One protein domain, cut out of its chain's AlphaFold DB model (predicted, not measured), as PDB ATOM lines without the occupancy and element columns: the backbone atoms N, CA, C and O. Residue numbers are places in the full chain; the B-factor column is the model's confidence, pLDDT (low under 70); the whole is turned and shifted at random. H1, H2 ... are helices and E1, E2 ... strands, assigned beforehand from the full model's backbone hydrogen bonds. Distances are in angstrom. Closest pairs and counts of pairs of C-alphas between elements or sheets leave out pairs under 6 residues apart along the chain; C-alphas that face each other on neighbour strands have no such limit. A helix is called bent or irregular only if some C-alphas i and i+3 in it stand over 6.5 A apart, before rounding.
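What this domain is: This is residues 2 to 56 of the 82 residues of an uncharacterized protein of Sagittula stellata E-37 (UniProt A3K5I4). The model is one long helix, H1, with a small two-stranded hairpin, E1 and E2, at its last-residue end, like a shaft with a small head. Residues 2 to 22 of H1 stick out free and make much of the length, while the C-alphas of residues 30 to 34 come near the hairpin, mostly on the side of E1. The printed part has 55 residues with one named helix and two named strands, in the order H1, E1, E2; the sheet E1 - E2 is antiparallel and the class is mostly helix. The whole is extended, with a radius of gyration of the C-alphas of 18.2 A, and its outline is a rod spanning 62 by 16 by 14 A.

Where its parts are: H1 takes residues 2 to 34, from C-alpha 2 at (188.051, 183.986, 71.817) to C-alpha 34 at (146.565, 185.900, 97.751), 49.0 A from first to last C-alpha. After a short link of 8 residues comes E1, residues 43 to 46, 10.5 A long, beginning at C-alpha 43 at (145.353, 176.831, 101.991). A tight link of 5 residues leads to E2, residues 52 to 55, 10.4 A long, ending at C-alpha 55 at (147.415, 172.691, 99.830).

How they stand to each other: H1 is not bent. In its backbone, 27 of 29 O i to N i+4 pairs are within hydrogen-bond range. H1 and E1 have 6 pairs of C-alphas within 8 A, the closest being those of Thr 34 and Trp 45, 5.1 A apart. H1 and E2 are apart. E1 and E2 form a hairpin, antiparallel, with 158 degrees between their N-to-C directions. The C-alphas of Leu 44 and Arg 54 face each other at 4.6 A. N 43 and O 55 are within hydrogen-bond range at 2.8 A, and N 53 and O 45 at 2.9 A. Residues 36 to 37, in the link from H1 to E1, form a short antiparallel pairing with residues 43 to 44 of E1.

The domain as a whole: The two C-alphas farthest apart in the domain are those of Thr 2 and Gly 39, 62.1 A. Without the stretch that stands free, the body has 34 residues and spans 31 by 14 by 13 A, with a radius of gyration of 9.9 A. The printed part has no cut, and neither of its two links is long. The mean pLDDT of the printed part is 78.7; 12 residues are under 70, namely residues 24 to 33, residue 48 and residue 50.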
ATOM      1  N   THR A   2     188.517 185.021  70.865       76.06
ATOM      2  CA  THR A   2     188.051 183.986  71.817       76.06
ATOM      3  C   THR A   2     187.735 184.528  73.215       76.06
ATOM      4  O   THR A   2     186.724 184.143  73.792       76.06
ATOM      5  N   GLY A   3     188.541 185.457  73.743       79.62
ATOM      6  CA  GLY A   3     188.285 186.082  75.053       79.62
ATOM      7  C   GLY A   3     186.983 186.889  75.099       79.62
ATOM      8  O   GLY A   3     186.242 186.810  76.074       79.62
ATOM      9  N   ASP A   4     186.661 187.580  74.005       83.00
ATOM     10  CA  ASP A   4     185.437 188.378  73.882       83.00
ATOM     11  C   ASP A   4     184.197 187.474  73.898       83.00
ATOM     12  O   ASP A   4     183.241 187.735  74.625       83.00
ATOM     13  N   ILE A   5     184.242 186.350  73.173       86.81
ATOM     14  CA  ILE A   5     183.159 185.356  73.144       86.81
ATOM     15  C   ILE A   5     182.927 184.761  74.539       86.81
ATOM     16  O   ILE A   5     181.785 184.672  74.985       86.81
ATOM     17  N   VAL A   6     183.994 184.395  75.257       87.19
ATOM     18  CA  VAL A   6     183.885 183.860  76.626       87.19
ATOM     19  C   VAL A   6     183.274 184.898  77.570       87.19
ATOM     20  O   VAL A   6     182.396 184.563  78.365       87.19
ATOM     21  N   PHE A   7     183.670 186.166  77.449       90.25
ATOM     22  CA  PHE A   7     183.108 187.252  78.246       90.25
ATOM     23  C   PHE A   7     181.607 187.449  77.985       90.25
ATOM     24  O   PHE A   7     180.827 187.543  78.934       90.25
ATOM     25  N   PHE A   8     181.176 187.425  76.719       91.56
ATOM     26  CA  PHE A   8     179.755 187.497  76.362       91.56
ATOM     27  C   PHE A   8     178.952 186.315  76.915       91.56
ATOM     28  O   PHE A   8     177.857 186.521  77.439       91.56
ATOM     29  N   LEU A   9     179.490 185.093  76.862       91.25
ATOM     30  CA  LEU A   9     178.820 183.913  77.420       91.25
ATOM     31  C   LEU A   9     178.628 184.025  78.937       91.25
ATOM     32  O   LEU A   9     177.544 183.728  79.442       91.25
ATOM     33  N   ILE A  10     179.643 184.507  79.660       91.62
ATOM     34  CA  ILE A  10     179.554 184.744  81.106       91.62
ATOM     35  C   ILE A  10     178.511 185.826  81.409       91.62
ATOM     36  O   ILE A  10     177.691 185.653  82.310       91.62
ATOM     37  N   LEU A  11     178.492 186.915  80.637       93.44
ATOM     38  CA  LEU A  11     177.507 187.988  80.792       93.44
ATOM     39  C   LEU A  11     176.074 187.489  80.593       93.44
ATOM     40  O   LEU A  11     175.200 187.800  81.402       93.44
ATOM     41  N   VAL A  12     175.833 186.682  79.557       92.38
ATOM     42  CA  VAL A  12     174.517 186.087  79.288       92.38
ATOM     43  C   VAL A  12     174.110 185.128  80.408       92.38
ATOM     44  O   VAL A  12     172.968 185.176  80.868       92.38
ATOM     45  N   LEU A  13     175.038 184.305  80.903       92.94
ATOM     46  CA  LEU A  13     174.788 183.395  82.021       92.94
ATOM     47  C   LEU A  13     174.401 184.163  83.297       92.94
ATOM     48  O   LEU A  13     173.400 183.840  83.942       92.94
ATOM     49  N   LEU A  14     175.165 185.203  83.641       91.19
ATOM     50  CA  LEU A  14     174.912 186.042  84.814       91.19
ATOM     51  C   LEU A  14     173.594 186.812  84.686       91.19
ATOM     52  O   LEU A  14     172.824 186.864  85.647       91.19
ATOM     53  N   ALA A  15     173.291 187.353  83.504       89.81
ATOM     54  CA  ALA A  15     172.014 188.003  83.233       89.81
ATOM     55  C   ALA A  15     170.840 187.020  83.379       89.81
ATOM     56  O   ALA A  15     169.842 187.339  84.029       89.81
ATOM     57  N   GLY A  16     170.973 185.798  82.855       89.12
ATOM     58  CA  GLY A  16     169.976 184.737  83.005       89.12
ATOM     59  C   GLY A  16     169.730 184.355  84.468       89.12
ATOM     60  O   GLY A  16     168.576 184.270  84.902       89.12
ATOM     61  N   LEU A  17     170.800 184.198  85.252       86.44
ATOM     62  CA  LEU A  17     170.723 183.941  86.694       86.44
ATOM     63  C   LEU A  17     170.038 185.092  87.440       86.44
ATOM     64  O   LEU A  17     169.123 184.845  88.224       86.44
ATOM     65  N   ALA A  18     170.408 186.342  87.152       83.94
ATOM     66  CA  ALA A  18     169.806 187.519  87.775       83.94
ATOM     67  C   ALA A  18     168.299 187.617  87.483       83.94
ATOM     68  O   ALA A  18     167.499 187.805  88.404       83.94
ATOM     69  N   ILE A  19     167.888 187.412  86.225       84.31
ATOM     70  CA  ILE A  19     166.472 187.400  85.828       84.31
ATOM     71  C   ILE A  19     165.720 186.284  86.563       84.31
ATOM     72  O   ILE A  19     164.638 186.527  87.109       84.31
ATOM     73  N   ARG A  20     166.292 185.074  86.632       79.19
ATOM     74  CA  ARG A  20     165.691 183.940  87.348       79.19
ATOM     75  C   ARG A  20     165.526 184.246  88.835       79.19
ATOM     76  O   ARG A  20     164.429 184.069  89.361       79.19
ATOM     77  N   SER A  21     166.560 184.763  89.497       73.38
ATOM     78  CA  SER A  21     166.516 185.116  90.920       73.38
ATOM     79  C   SER A  21     165.506 186.223  91.219       73.38
ATOM     80  O   SER A  21     164.781 186.141  92.211       73.38
ATOM     81  N   VAL A  22     165.401 187.245  90.363       76.06
ATOM     82  CA  VAL A  22     164.387 188.300  90.515       76.06
ATOM     83  C   VAL A  22     162.982 187.730  90.337       76.06
ATOM     84  O   VAL A  22     162.084 188.067  91.112       76.06
ATOM     85  N   ARG A  23     162.779 186.843  89.358       72.31
ATOM     86  CA  ARG A  23     161.484 186.192  89.133       72.31
ATOM     87  C   ARG A  23     161.084 185.333  90.329       72.31
ATOM     88  O   ARG A  23     159.934 185.390  90.744       72.31
ATOM     89  N   ASP A  24     162.032 184.620  90.926       67.44
ATOM     90  CA  ASP A  24     161.786 183.761  92.085       67.44
ATOM     91  C   ASP A  24     161.464 184.569  93.354       67.44
ATOM     92  O   ASP A  24     160.511 184.280  94.078       67.44
ATOM     93  N   ARG A  25     162.169 185.688  93.568       63.09
ATOM     94  CA  ARG A  25     161.838 186.643  94.641       63.09
ATOM     95  C   ARG A  25     160.464 187.287  94.440       63.09
ATOM     96  O   ARG A  25     159.726 187.466  95.406       63.09
ATOM     97  N   ARG A  26     160.095 187.619  93.198       61.41
ATOM     98  CA  ARG A  26     158.771 188.179  92.875       61.41
ATOM     99  C   ARG A  26     157.644 187.163  93.063       61.41
ATOM    100  O   ARG A  26     156.599 187.553  93.578       61.41
ATOM    101  N   ARG A  27     157.863 185.884  92.722       61.06
ATOM    102  CA  ARG A  27     156.901 184.789  92.965       61.06
ATOM    103  C   ARG A  27     156.515 184.711  94.442       61.06
ATOM    104  O   ARG A  27     155.336 184.670  94.764       61.06
ATOM    105  N   ARG A  28     157.495 184.793  95.346       59.56
ATOM    106  CA  ARG A  28     157.244 184.728  96.798       59.56
ATOM    107  C   ARG A  28     156.431 185.907  97.334       59.56
ATOM    108  O   ARG A  28     155.662 185.726  98.267       59.56
ATOM    109  N   LYS A  29     156.585 187.106  96.759       59.84
ATOM    110  CA  LYS A  29     155.915 188.307  97.280       59.84
ATOM    111  C   LYS A  29     154.405 188.300  97.006       59.84
ATOM    112  O   LYS A  29     153.652 188.552  97.929       59.84
ATOM    113  N   ARG A  30     153.970 187.955  95.785       58.50
ATOM    114  CA  ARG A  30     152.536 187.954  95.420       58.50
ATOM    115  C   ARG A  30     151.763 186.731  95.911       58.50
ATOM    116  O   ARG A  30     150.585 186.864  96.204       58.50
ATOM    117  N   ARG A  31     152.418 185.574  96.068       63.22
ATOM    118  CA  ARG A  31     151.773 184.395  96.674       63.22
ATOM    119  C   ARG A  31     151.251 184.697  98.078       63.22
ATOM    120  O   ARG A  31     150.161 184.259  98.412       63.22
ATOM    121  N   ARG A  32     151.995 185.489  98.863       63.66
ATOM    122  CA  ARG A  32     151.583 185.915 100.211       63.66
ATOM    123  C   ARG A  32     150.368 186.840 100.203       63.66
ATOM    124  O   ARG A  32     149.600 186.788 101.152       63.66
ATOM    125  N   ASP A  33     150.182 187.634  99.150       69.12
ATOM    126  CA  ASP A  33     149.056 188.572  99.056       69.12
ATOM    127  C   ASP A  33     147.726 187.850  98.769       69.12
ATOM    128  O   ASP A  33     146.675 188.311  99.200       69.12
ATOM    129  N   THR A  34     147.761 186.713  98.064       76.75
ATOM    130  CA  THR A  34     146.565 185.900  97.751       76.75
ATOM    131  C   THR A  34     146.366 184.707  98.682       76.75
ATOM    132  O   THR A  34     145.371 183.997  98.553       76.75
ATOM    133  N   LEU A  35     147.331 184.435  99.568       81.81
ATOM    134  CA  LEU A  35     147.287 183.273 100.445       81.81
ATOM    135  C   LEU A  35     146.185 183.453 101.487       81.81
ATOM    136  O   LEU A  35     146.270 184.326 102.350       81.81
ATOM    137  N   HIS A  36     145.182 182.592 101.433       83.88
ATOM    138  CA  HIS A  36     144.118 182.542 102.423       83.88
ATOM    139  C   HIS A  36     143.754 181.093 102.739       83.88
ATOM    140  O   HIS A  36     144.186 180.157 102.063       83.88
ATOM    141  N   ARG A  37     142.995 180.914 103.818       82.75
ATOM    142  CA  ARG A  37     142.512 179.612 104.265       82.75
ATOM    143  C   ARG A  37     141.013 179.532 104.001       82.75
ATOM    144  O   ARG A  37     140.296 180.457 104.375       82.75
ATOM    145  N   ASP A  38     140.575 178.458 103.360       82.38
ATOM    146  CA  ASP A  38     139.154 178.191 103.122       82.38
ATOM    147  C   ASP A  38     138.440 177.735 104.401       82.38
ATOM    148  O   ASP A  38     139.088 177.369 105.389       82.38
ATOM    149  N   GLY A  39     137.106 177.694 104.363       78.50
ATOM    150  CA  GLY A  39     136.256 177.175 105.440       78.50
ATOM    151  C   GLY A  39     136.579 175.729 105.831       78.50
ATOM    152  O   GLY A  39     136.496 175.383 107.007       78.50
ATOM    153  N   ASP A  40     137.067 174.930 104.878       81.50
ATOM    154  CA  ASP A  40     137.512 173.544 105.087       81.50
ATOM    155  C   ASP A  40     138.946 173.439 105.641       81.50
ATOM    156  O   ASP A  40     139.502 172.357 105.817       81.50
ATOM    157  N   GLY A  41     139.591 174.575 105.916       78.06
ATOM    158  CA  GLY A  41     140.924 174.622 106.501       78.06
ATOM    159  C   GLY A  41     142.077 174.412 105.512       78.06
ATOM    160  O   GLY A  41     143.226 174.366 105.961       78.06
ATOM    161  N   VAL A  42     141.789 174.336 104.210       83.31
ATOM    162  CA  VAL A  42     142.755 174.221 103.105       83.31
ATOM    163  C   VAL A  42     143.371 175.587 102.786       83.31
ATOM    164  O   VAL A  42     142.693 176.608 102.846       83.31
ATOM    165  N   TRP A  43     144.658 175.624 102.442       82.75
ATOM    166  CA  TRP A  43     145.353 176.831 101.991       82.75
ATOM    167  C   TRP A  43     145.209 177.012 100.486       82.75
ATOM    168  O   TRP A  43     145.606 176.127  99.729       82.75
ATOM    169  N   LEU A  44     144.715 178.173 100.060       83.06
ATOM    170  CA  LEU A  44     144.613 178.558  98.656       83.06
ATOM    171  C   LEU A  44     145.478 179.775  98.365       83.06
ATOM    172  O   LEU A  44     145.551 180.712  99.158       83.06
ATOM    173  N   TRP A  45     146.128 179.763  97.207       86.00
ATOM    174  CA  TRP A  45     146.817 180.929  96.665       86.00
ATOM    175  C   TRP A  45     146.813 180.889  95.142       86.00
ATOM    176  O   TRP A  45     146.748 179.823  94.527       86.00
ATOM    177  N   THR A  46     146.955 182.058  94.532       81.50
ATOM    178  CA  THR A  46     147.094 182.194  93.086       81.50
ATOM    179  C   THR A  46     148.561 182.456  92.760       81.50
ATOM    180  O   THR A  46     149.197 183.341  93.344       81.50
ATOM    181  N   ASP A  47     149.140 181.658  91.866       73.25
ATOM    182  CA  ASP A  47     150.504 181.881  91.394       73.25
ATOM    183  C   ASP A  47     150.547 182.990  90.327       73.25
ATOM    184  O   ASP A  47     149.534 183.536  89.891       73.25
ATOM    185  N   PHE A  48     151.753 183.392  89.930       65.69
ATOM    186  CA  PHE A  48     151.960 184.532  89.030       65.69
ATOM    187  C   PHE A  48     151.285 184.393  87.651       65.69
ATOM    188  O   PHE A  48     150.995 185.397  87.009       65.69
ATOM    189  N   ASP A  49     151.092 183.168  87.179       71.06
ATOM    190  CA  ASP A  49     150.436 182.844  85.911       71.06
ATOM    191  C   ASP A  49     148.900 182.829  86.004       71.06
ATOM    192  O   ASP A  49     148.239 182.600  84.995       71.06
ATOM    193  N   GLY A  50     148.335 183.105  87.184       69.94
ATOM    194  CA  GLY A  50     146.901 183.002  87.440       69.94
ATOM    195  C   GLY A  50     146.454 181.590  87.816       69.94
ATOM    196  O   GLY A  50     145.265 181.386  88.046       69.94
ATOM    197  N   THR A  51     147.377 180.627  87.906       77.62
ATOM    198  CA  THR A  51     147.050 179.267  88.330       77.62
ATOM    199  C   THR A  51     146.685 179.263  89.809       77.62
ATOM    200  O   THR A  51     147.453 179.719  90.661       77.62
ATOM    201  N   GLU A  52     145.512 178.727  90.124       80.50
ATOM    202  CA  GLU A  52     145.094 178.489  91.500       80.50
ATOM    203  C   GLU A  52     145.722 177.205  92.033       80.50
ATOM    204  O   GLU A  52     145.706 176.149  91.395       80.50
ATOM    205  N   HIS A  53     146.272 177.298  93.234       79.62
ATOM    206  CA  HIS A  53     146.829 176.170  93.953       79.62
ATOM    207  C   HIS A  53     146.117 176.001  95.285       79.62
ATOM    208  O   HIS A  53     145.750 176.971  95.947       79.62
ATOM    209  N   ARG A  54     145.986 174.736  95.685       83.31
ATOM    210  CA  ARG A  54     145.447 174.321  96.977       83.31
ATOM    211  C   ARG A  54     146.439 173.406  97.683       83.31
ATOM    212  O   ARG A  54     147.071 172.571  97.036       83.31
ATOM    213  N   SER A  55     146.572 173.548  98.994       77.94
ATOM    214  CA  SER A  55     147.415 172.691  99.830       77.94
ATOM    215  C   SER A  55     146.811 172.522 101.214       77.94
ATOM    216  O   SER A  55     146.339 173.482 101.815       77.94
ATOM    217  N   ASN A  56     146.900 171.317 101.766       77.81
ATOM    218  CA  ASN A  56     146.511 171.061 103.156       77.81
ATOM    219  C   ASN A  56     147.549 171.619 104.151       77.81
ATOM    220  O   ASN A  56     147.236 171.867 105.311       77.81
TER     221      ASN A  56